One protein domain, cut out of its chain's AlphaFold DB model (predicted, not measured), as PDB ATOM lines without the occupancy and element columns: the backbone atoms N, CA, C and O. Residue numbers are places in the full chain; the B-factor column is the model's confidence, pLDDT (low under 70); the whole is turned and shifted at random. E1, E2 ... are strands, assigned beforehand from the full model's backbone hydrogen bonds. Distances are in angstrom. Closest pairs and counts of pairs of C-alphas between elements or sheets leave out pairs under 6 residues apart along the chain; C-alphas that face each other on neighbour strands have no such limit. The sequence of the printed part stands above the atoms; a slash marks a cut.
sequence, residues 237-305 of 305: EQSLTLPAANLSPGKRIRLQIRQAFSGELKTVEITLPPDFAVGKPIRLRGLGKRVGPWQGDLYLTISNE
ATOM      1  N   GLU A 237      -9.466   5.928 -36.387       75.75
ATOM      2  CA  GLU A 237      -8.559   5.322 -37.358       75.75
ATOM      3  C   GLU A 237      -8.982   5.761 -38.758       75.75
ATOM      4  O   GLU A 237     -10.141   5.599 -39.148       75.75
ATOM      5  N   GLN A 238      -8.051   6.337 -39.518       72.00
ATOM      6  CA  GLN A 238      -8.286   6.731 -40.904       72.00
ATOM      7  C   GLN A 238      -7.184   6.175 -41.799       72.00
ATOM      8  O   GLN A 238      -5.998   6.267 -41.481       72.00
ATOM      9  N   SER A 239      -7.590   5.633 -42.944       76.69
ATOM     10  CA  SER A 239      -6.675   5.164 -43.979       76.69
ATOM     11  C   SER A 239      -6.666   6.155 -45.133       76.69
ATOM     12  O   SER A 239      -7.724   6.472 -45.677       76.69
ATOM     13  N   LEU A 240      -5.485   6.639 -45.514       75.44
ATOM     14  CA  LEU A 240      -5.302   7.493 -46.688       75.44
ATOM     15  C   LEU A 240      -4.401   6.791 -47.695       75.44
ATOM     16  O   LEU A 240      -3.332   6.294 -47.340       75.44
ATOM     17  N   THR A 241      -4.819   6.797 -48.954       77.31
ATOM     18  CA  THR A 241      -3.988   6.355 -50.073       77.31
ATOM     19  C   THR A 241      -3.278   7.571 -50.650       77.31
ATOM     20  O   THR A 241      -3.926   8.567 -50.973       77.31
ATOM     21  N   LEU A 242      -1.949   7.525 -50.721       78.31
ATOM     22  CA  LEU A 242      -1.121   8.606 -51.255       78.31
ATOM     23  C   LEU A 242      -0.080   8.033 -52.224       78.31
ATOM     24  O   LEU A 242       0.436   6.944 -51.977       78.31
ATOM     25  N   PRO A 243       0.308   8.776 -53.272       75.88
ATOM     26  CA  PRO A 243       1.330   8.322 -54.206       75.88
ATOM     27  C   PRO A 243       2.714   8.275 -53.541       75.88
ATOM     28  O   PRO A 243       3.112   9.217 -52.846       75.88
ATOM     29  N   ALA A 244       3.490   7.222 -53.823       70.31
ATOM     30  CA  ALA A 244       4.815   6.952 -53.249       70.31
ATOM     31  C   ALA A 244       5.785   8.145 -53.295       70.31
ATOM     32  O   ALA A 244       6.581   8.338 -52.378       70.31
ATOM     33  N   ALA A 245       5.687   8.997 -54.322       72.12
ATOM     34  CA  ALA A 245       6.509  10.200 -54.470       72.12
ATOM     35  C   ALA A 245       6.369  11.198 -53.296       72.12
ATOM     36  O   ALA A 245       7.249  12.035 -53.063       72.12
ATOM     37  N   ASN A 246       5.270  11.123 -52.540       68.56
ATOM     38  CA  ASN A 246       4.987  11.975 -51.386       68.56
ATOM     39  C   ASN A 246       5.272  11.312 -50.033       68.56
ATOM     40  O   ASN A 246       5.136  11.967 -49.002       68.56
ATOM     41  N   LEU A 247       5.733  10.061 -50.034       71.06
ATOM     42  CA  LEU A 247       5.904   9.220 -48.851       71.06
ATOM     43  C   LEU A 247       7.379   9.040 -48.493       71.06
ATOM     44  O   LEU A 247       7.910   7.934 -48.506       71.06
ATOM     45  N   SER A 248       8.052  10.144 -48.169       75.69
ATOM     46  CA  SER A 248       9.457  10.126 -47.742       75.69
ATOM     47  C   SER A 248       9.584  10.508 -46.260       75.69
ATOM     48  O   SER A 248       8.954  11.485 -45.841       75.69
ATOM     49  N   PRO A 249      10.403   9.800 -45.459       79.50
ATOM     50  CA  PRO A 249      10.663  10.171 -44.070       79.50
ATOM     51  C   PRO A 249      11.167  11.619 -43.962       79.50
ATOM     52  O   PRO A 249      11.999  12.053 -44.757       79.50
ATOM     53  N   GLY A 250      10.637  12.398 -43.017       77.75
ATOM     54  CA  GLY A 250      10.975  13.818 -42.848       77.75
ATOM     55  C   GLY A 250      10.290  14.785 -43.825       77.75
ATOM     56  O   GLY A 250      10.418  16.001 -43.664       77.75
ATOM     57  N   LYS A 251       9.530  14.295 -44.818       81.62
ATOM     58  CA  LYS A 251       8.780  15.152 -45.749       81.62
ATOM     59  C   LYS A 251       7.555  15.746 -45.052       81.62
ATOM     60  O   LYS A 251       6.843  15.066 -44.309       81.62
ATOM     61  N   ARG A 252       7.290  17.029 -45.305       83.06
ATOM     62  CA  ARG A 252       6.040  17.682 -44.897       83.06
ATOM     63  C   ARG A 252       4.963  17.371 -45.923       83.06
ATOM     64  O   ARG A 252       5.154  17.635 -47.108       83.06
ATOM     65  N   ILE A 253       3.844  16.831 -45.464       83.00
ATOM     66  CA  ILE A 253       2.691  16.503 -46.297       83.00
ATOM     67  C   ILE A 253       1.461  17.249 -45.794       83.00
ATOM     68  O   ILE A 253       1.257  17.411 -44.590       83.00
ATOM     69  N   ARG A 254       0.647  17.725 -46.735       83.19
ATOM     70  CA  ARG A 254      -0.649  18.342 -46.455       83.19
ATOM     71  C   ARG A 254      -1.719  17.297 -46.675       83.19
ATOM     72  O   ARG A 254      -1.822  16.757 -47.772       83.19
ATOM     73  N   LEU A 255      -2.495  17.022 -45.641       81.25
ATOM     74  CA  LEU A 255      -3.534  16.007 -45.675       81.25
ATOM     75  C   LEU A 255      -4.869  16.638 -45.355       81.25
ATOM     76  O   LEU A 255      -4.975  17.431 -44.423       81.25
ATOM     77  N   GLN A 256      -5.892  16.267 -46.110       79.88
ATOM     78  CA  GLN A 256      -7.260  16.608 -45.765       79.88
ATOM     79  C   GLN A 256      -7.812  15.512 -44.867       79.88
ATOM     80  O   GLN A 256      -8.021  14.380 -45.292       79.88
ATOM     81  N   ILE A 257      -8.004  15.864 -43.604       79.38
ATOM     82  CA  ILE A 257      -8.513  14.974 -42.573       79.38
ATOM     83  C   ILE A 257      -9.967  15.357 -42.338       79.38
ATOM     84  O   ILE A 257     -10.278  16.516 -42.056       79.38
ATOM     85  N   ARG A 258     -10.871  14.386 -42.454       66.81
ATOM     86  CA  ARG A 258     -12.288  14.612 -42.171       66.81
ATOM     87  C   ARG A 258     -12.489  14.619 -40.662       66.81
ATOM     88  O   ARG A 258     -12.227  13.614 -40.011       66.81
ATOM     89  N   GLN A 259     -12.951  15.736 -40.105       66.31
ATOM     90  CA  GLN A 259     -13.267  15.803 -38.679       66.31
ATOM     91  C   GLN A 259     -14.628  15.145 -38.430       66.31
ATOM     92  O   GLN A 259     -15.647  15.648 -38.899       66.31
ATOM     93  N   ALA A 260     -14.676  14.042 -37.679       51.41
ATOM     94  CA  ALA A 260     -15.904  13.260 -37.490       51.41
ATOM     95  C   ALA A 260     -17.087  14.029 -36.861       51.41
ATOM     96  O   ALA A 260     -18.227  13.588 -36.981       51.41
ATOM     97  N   PHE A 261     -16.848  15.176 -36.205       42.06
ATOM     98  CA  PHE A 261     -17.914  15.969 -35.581       42.06
ATOM     99  C   PHE A 261     -18.549  17.013 -36.517       42.06
ATOM    100  O   PHE A 261     -19.773  17.117 -36.537       42.06
ATOM    101  N   SER A 262     -17.756  17.762 -37.299       54.62
ATOM    102  CA  SER A 262     -18.284  18.761 -38.250       54.62
ATOM    103  C   SER A 262     -18.445  18.222 -39.673       54.62
ATOM    104  O   SER A 262     -19.103  18.849 -40.496       54.62
ATOM    105  N   GLY A 263     -17.834  17.074 -39.989       56.75
ATOM    106  CA  GLY A 263     -17.737  16.565 -41.357       56.75
ATOM    107  C   GLY A 263     -16.840  17.412 -42.267       56.75
ATOM    108  O   GLY A 263     -16.704  17.085 -43.444       56.75
ATOM    109  N   GLU A 264     -16.223  18.465 -41.729       68.00
ATOM    110  CA  GLU A 264     -15.379  19.407 -42.450       68.00
ATOM    111  C   GLU A 264     -14.012  18.776 -42.744       68.00
ATOM    112  O   GLU A 264     -13.399  18.119 -41.893       68.00
ATOM    113  N   LEU A 265     -13.543  18.961 -43.977       73.38
ATOM    114  CA  LEU A 265     -12.210  18.551 -44.402       73.38
ATOM    115  C   LEU A 265     -11.210  19.584 -43.893       73.38
ATOM    116  O   LEU A 265     -11.029  20.649 -44.482       73.38
ATOM    117  N   LYS A 266     -10.541  19.266 -42.788       76.75
ATOM    118  CA  LYS A 266      -9.479  20.113 -42.264       76.75
ATOM    119  C   LYS A 266      -8.167  19.736 -42.934       76.75
ATOM    120  O   LYS A 266      -7.704  18.605 -42.815       76.75
ATOM    121  N   THR A 267      -7.550  20.698 -43.613       83.69
ATOM    122  CA  THR A 267      -6.191  20.516 -44.130       83.69
ATOM    123  C   THR A 267      -5.210  20.621 -42.966       83.69
ATOM    124  O   THR A 267      -5.119  21.661 -42.315       83.69
ATOM    125  N   VAL A 268      -4.496  19.537 -42.683       82.00
ATOM    126  CA  VAL A 268      -3.464  19.457 -41.653       82.00
ATOM    127  C   VAL A 268      -2.126  19.219 -42.333       82.00
ATOM    128  O   VAL A 268      -1.970  18.288 -43.123       82.00
ATOM    129  N   GLU A 269      -1.147  20.063 -42.022       84.56
ATOM    130  CA  GLU A 269       0.239  19.813 -42.398       84.56
ATOM    131  C   GLU A 269       0.891  18.936 -41.331       84.56
ATOM    132  O   GLU A 269       0.984  19.336 -40.168       84.56
ATOM    133  N   ILE A 270       1.348  17.746 -41.714       81.94
ATOM    134  CA  ILE A 270       2.111  16.870 -40.826       81.94
ATOM    135  C   ILE A 270       3.503  16.635 -41.405       81.94
ATOM    136  O   ILE A 270       3.687  16.521 -42.615       81.94
ATOM    137  N   THR A 271       4.502  16.580 -40.529       83.00
ATOM    138  CA  THR A 271       5.848  16.140 -40.910       83.00
ATOM    139  C   THR A 271       5.928  14.646 -40.654       83.00
ATOM    140  O   THR A 271       5.701  14.214 -39.522       83.00
ATOM    141  N   LEU A 272       6.218  13.861 -41.692       82.12
ATOM    142  CA  LEU A 272       6.398  12.421 -41.543       82.12
ATOM    143  C   LEU A 272       7.617  12.152 -40.654       82.12
ATOM    144  O   LEU A 272       8.682  12.729 -40.900       82.12
ATOM    145  N   PRO A 273       7.496  11.303 -39.624       78.75
ATOM    146  CA  PRO A 273       8.623  11.004 -38.761       78.75
ATOM    147  C   PRO A 273       9.693  10.192 -39.526       78.75
ATOM    148  O   PRO A 273       9.393   9.569 -40.547       78.75
ATOM    149  N   PRO A 274      10.963  10.225 -39.088       77.44
ATOM    150  CA  PRO A 274      12.073   9.580 -39.797       77.44
ATOM    151  C   PRO A 274      11.975   8.043 -39.833       77.44
ATOM    152  O   PRO A 274      12.600   7.410 -40.676       77.44
ATOM    153  N   ASP A 275      11.174   7.447 -38.949       78.12
ATOM    154  CA  ASP A 275      10.865   6.015 -38.863       78.12
ATOM    155  C   ASP A 275       9.560   5.628 -39.587       78.12
ATOM    156  O   ASP A 275       9.060   4.504 -39.436       78.12
ATOM    157  N   PHE A 276       9.000   6.557 -40.371       78.81
ATOM    158  CA  PHE A 276       7.789   6.334 -41.146       78.81
ATOM    159  C   PHE A 276       7.947   5.147 -42.101       78.81
ATOM    160  O   PHE A 276       8.889   5.076 -42.890       78.81
ATOM    161  N   ALA A 277       6.971   4.242 -42.059       78.00
ATOM    162  CA  ALA A 277       6.818   3.171 -43.029       78.00
ATOM    163  C   ALA A 277       5.357   3.101 -43.480       78.00
ATOM    164  O   ALA A 277       4.441   3.304 -42.679       78.00
ATOM    165  N   VAL A 278       5.151   2.782 -44.757       77.25
ATOM    166  CA  VAL A 278       3.821   2.562 -45.338       77.25
ATOM    167  C   VAL A 278       3.100   1.468 -44.543       77.25
ATOM    168  O   VAL A 278       3.694   0.448 -44.197       77.25
ATOM    169  N   GLY A 279       1.834   1.706 -44.202       73.50
ATOM    170  CA  GLY A 279       1.021   0.803 -43.388       73.50
ATOM    171  C   GLY A 279       1.229   0.902 -41.870       73.50
ATOM    172  O   GLY A 279       0.450   0.306 -41.130       73.50
ATOM    173  N   LYS A 280       2.214   1.664 -41.367       81.19
ATOM    174  CA  LYS A 280       2.310   1.944 -39.923       81.19
ATOM    175  C   LYS A 280       1.374   3.097 -39.535       81.19
ATOM    176  O   LYS A 280       1.421   4.145 -40.184       81.19
ATOM    177  N   PRO A 281       0.571   2.956 -38.465       78.31
ATOM    178  CA  PRO A 281      -0.303   4.026 -38.006       78.31
ATOM    179  C   PRO A 281       0.516   5.166 -37.392       78.31
ATOM    180  O   PRO A 281       1.279   4.975 -36.444       78.31
ATOM    181  N   ILE A 282       0.330   6.376 -37.911       83.31
ATOM    182  CA  ILE A 282       0.896   7.605 -37.361       83.31
ATOM    183  C   ILE A 282      -0.115   8.203 -36.389       83.31
ATOM    184  O   ILE A 282      -1.226   8.559 -36.777       83.31
ATOM    185  N   ARG A 283       0.278   8.366 -35.125       83.69
ATOM    186  CA  ARG A 283      -0.566   9.004 -34.111       83.69
ATOM    187  C   ARG A 283      -0.483  10.526 -34.203       83.69
ATOM    188  O   ARG A 283       0.536  11.131 -33.874       83.69
ATOM    189  N   LEU A 284      -1.599  11.144 -34.551       82.12
ATOM    190  CA  LEU A 284      -1.798  12.583 -34.602       82.12
ATOM    191  C   LEU A 284      -2.560  13.037 -33.352       82.12
ATOM    192  O   LEU A 284      -3.764  12.817 -33.206       82.12
ATOM    193  N   ARG A 285      -1.831  13.654 -32.415       76.75
ATOM    194  CA  ARG A 285      -2.392  14.058 -31.120       76.75
ATOM    195  C   ARG A 285      -3.424  15.169 -31.268       76.75
ATOM    196  O   ARG A 285      -3.156  16.173 -31.921       76.75
ATOM    197  N   GLY A 286      -4.568  15.014 -30.605       71.69
ATOM    198  CA  GLY A 286      -5.613  16.037 -30.578       71.69
ATOM    199  C   GLY A 286      -6.303  16.271 -31.925       71.69
ATOM    200  O   GLY A 286      -6.937  17.306 -32.111       71.69
ATOM    201  N   LEU A 287      -6.164  15.346 -32.875       76.44
ATOM    202  CA  LEU A 287      -6.843  15.392 -34.172       76.44
ATOM    203  C   LEU A 287      -7.906  14.297 -34.327       76.44
ATOM    204  O   LEU A 287      -8.533  14.228 -35.379       76.44
ATOM    205  N   GLY A 288      -8.136  13.488 -33.286       69.31
ATOM    206  CA  GLY A 288      -9.244  12.535 -33.229       69.31
ATOM    207  C   GLY A 288     -10.571  13.210 -32.881       69.31
ATOM    208  O   GLY A 288     -10.697  14.443 -32.896       69.31
ATOM    209  N   LYS A 289     -11.577  12.402 -32.530       69.06
ATOM    210  CA  LYS A 289     -12.924  12.908 -32.236       69.06
ATOM    211  C   LYS A 289     -12.879  13.871 -31.041       69.06
ATOM    212  O   LYS A 289     -12.041  13.761 -30.142       69.06
ATOM    213  N   ARG A 290     -13.767  14.865 -31.021       63.72
ATOM    214  CA  ARG A 290     -13.914  15.791 -29.890       63.72
ATOM    215  C   ARG A 290     -15.276  15.572 -29.256       63.72
ATOM    216  O   ARG A 290     -16.287  15.766 -29.921       63.72
ATOM    217  N   VAL A 291     -15.291  15.182 -27.985       55.91
ATOM    218  CA  VAL A 291     -16.517  14.934 -27.222       55.91
ATOM    219  C   VAL A 291     -16.472  15.770 -25.947       55.91
ATOM    220  O   VAL A 291     -15.701  15.503 -25.025       55.91
ATOM    221  N   GLY A 292     -17.257  16.851 -25.909       61.50
ATOM    222  CA  GLY A 292     -17.232  17.818 -24.810       61.50
ATOM    223  C   GLY A 292     -15.837  18.451 -24.604       61.50
ATOM    224  O   GLY A 292     -15.240  18.938 -25.570       61.50
ATOM    225  N   PRO A 293     -15.289  18.474 -23.369       57.56
ATOM    226  CA  PRO A 293     -13.943  18.995 -23.109       57.56
ATOM    227  C   PRO A 293     -12.813  18.025 -23.513       57.56
ATOM    228  O   PRO A 293     -11.642  18.339 -23.306       57.56
ATOM    229  N   TRP A 294     -13.135  16.856 -24.072       57.69
ATOM    230  CA  TRP A 294     -12.175  15.796 -24.365       57.69
ATOM    231  C   TRP A 294     -11.884  15.732 -25.864       57.69
ATOM    232  O   TRP A 294     -12.800  15.767 -26.685       57.69
ATOM    233  N   GLN A 295     -10.604  15.618 -26.222       71.31
ATOM    234  CA  GLN A 295     -10.159  15.420 -27.599       71.31
ATOM    235  C   GLN A 295      -9.283  14.168 -27.677       71.31
ATOM    236  O   GLN A 295      -8.330  14.031 -26.898       71.31
ATOM    237  N   GLY A 296      -9.670  13.242 -28.555       72.50
ATOM    238  CA  GLY A 296      -8.937  12.011 -28.841       72.50
ATOM    239  C   GLY A 296      -7.830  12.227 -29.865       72.50
ATOM    240  O   GLY A 296      -7.619  13.338 -30.369       72.50
ATOM    241  N   ASP A 297      -7.128  11.146 -30.176       80.62
ATOM    242  CA  ASP A 297      -6.054  11.141 -31.160       80.62
ATOM    243  C   ASP A 297      -6.511  10.458 -32.451       80.62
ATOM    244  O   ASP A 297      -7.413   9.626 -32.461       80.62
ATOM    245  N   LEU A 298      -5.906  10.842 -33.568       79.94
ATOM    246  CA  LEU A 298      -6.188  10.248 -34.869       79.94
ATOM    247  C   LEU A 298      -5.017   9.353 -35.259       79.94
ATOM    248  O   LEU A 298      -3.880   9.817 -35.314       79.94
ATOM    249  N   TYR A 299      -5.284   8.084 -35.530       82.69
ATOM    250  CA  TYR A 299      -4.310   7.143 -36.062       82.69
ATOM    251  C   TYR A 299      -4.472   7.089 -37.571       82.69
ATOM    252  O   TYR A 299      -5.469   6.596 -38.097       82.69
ATOM    253  N   LEU A 300      -3.488   7.648 -38.262       81.31
ATOM    254  CA  LEU A 300      -3.481   7.708 -39.707       81.31
ATOM    255  C   LEU A 300      -2.620   6.582 -40.274       81.31
ATOM    256  O   LEU A 300      -1.402   6.586 -40.102       81.31
ATOM    257  N   THR A 301      -3.242   5.664 -41.000       83.25
ATOM    258  CA  THR A 301      -2.541   4.624 -41.751       83.25
ATOM    259  C   THR A 301      -2.421   5.071 -43.198       83.25
ATOM    260  O   THR A 301      -3.418   5.287 -43.882       83.25
ATOM    261  N   ILE A 302      -1.190   5.247 -43.673       82.56
ATOM    262  CA  ILE A 302      -0.944   5.683 -45.047       82.56
ATOM    263  C   ILE A 302      -0.574   4.468 -45.895       82.56
ATOM    264  O   ILE A 302       0.391   3.770 -45.579       82.56
ATOM    265  N   SER A 303      -1.324   4.253 -46.971       78.75
ATOM    266  CA  SER A 303      -1.079   3.219 -47.978       78.75
ATOM    267  C   SER A 303      -0.592   3.854 -49.278       78.75
ATOM    268  O   SER A 303      -0.918   5.007 -49.568       78.75
ATOM    269  N   ASN A 304       0.193   3.109 -50.053       79.56
ATOM    270  CA  ASN A 304       0.585   3.542 -51.389       79.56
ATOM    271  C   ASN A 304      -0.532   3.235 -52.396       79.56
ATOM    272  O   ASN A 304      -1.193   2.203 -52.260       79.56
ATOM    273  N   GLU A 305      -0.731   4.136 -53.359       66.62
ATOM    274  CA  GLU A 305      -1.561   3.890 -54.549       66.62
ATOM    275  C   GLU A 305      -0.885   2.903 -55.509       66.62
ATOM    276  O   GLU A 305       0.366   2.958 -55.632       66.62
TER     277      GLU A 305
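Overview. This is residues 237 to 305 of the 305 residues of the protein "Molecular chaperone DnaJ" of Desulfovibrio sp. OH1186_COT-070 (UniProt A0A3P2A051). What shape? The hairpin E2 and E3 crosses loosely over the mixed sheet E1, E5, E4, and loop 285 to 297 reaches out at one end. What builds it? Five strands, E1 to E5 in order, hold under half of the 69 printed residues: all strand, no named helix. It is compact, with radius of gyration of the C-alphas 12.3 A, spanning 38 by 20 by 18 A.

Along the chain. Where is the sheet? E1 is residues 237 to 242, from C-alpha 237 (-8.559, 5.322, -37.358), E5 298 to 304, 19.1 A long, and E4 281 to 284. And the rest? E2 is residues 252 to 258 and E3 265 to 271, ending at C-alpha 271 (5.848, 16.140, -40.910).

Arrangement. What pairs with E5? E1 is parallel, N 301 to O 238 2.9 A; E4 is antiparallel, a hairpin, N 284 to O 298 2.7 A. Beyond? Hairpin E2 and E3 is antiparallel, N 268 to O 255 2.8 A.

Size, cuts and confidence. Any cut? The printed part has no cut; link E4 to E5 is long. Low confidence? Residues 246, 258 to 264, 288 to 294 and 305 are under 70.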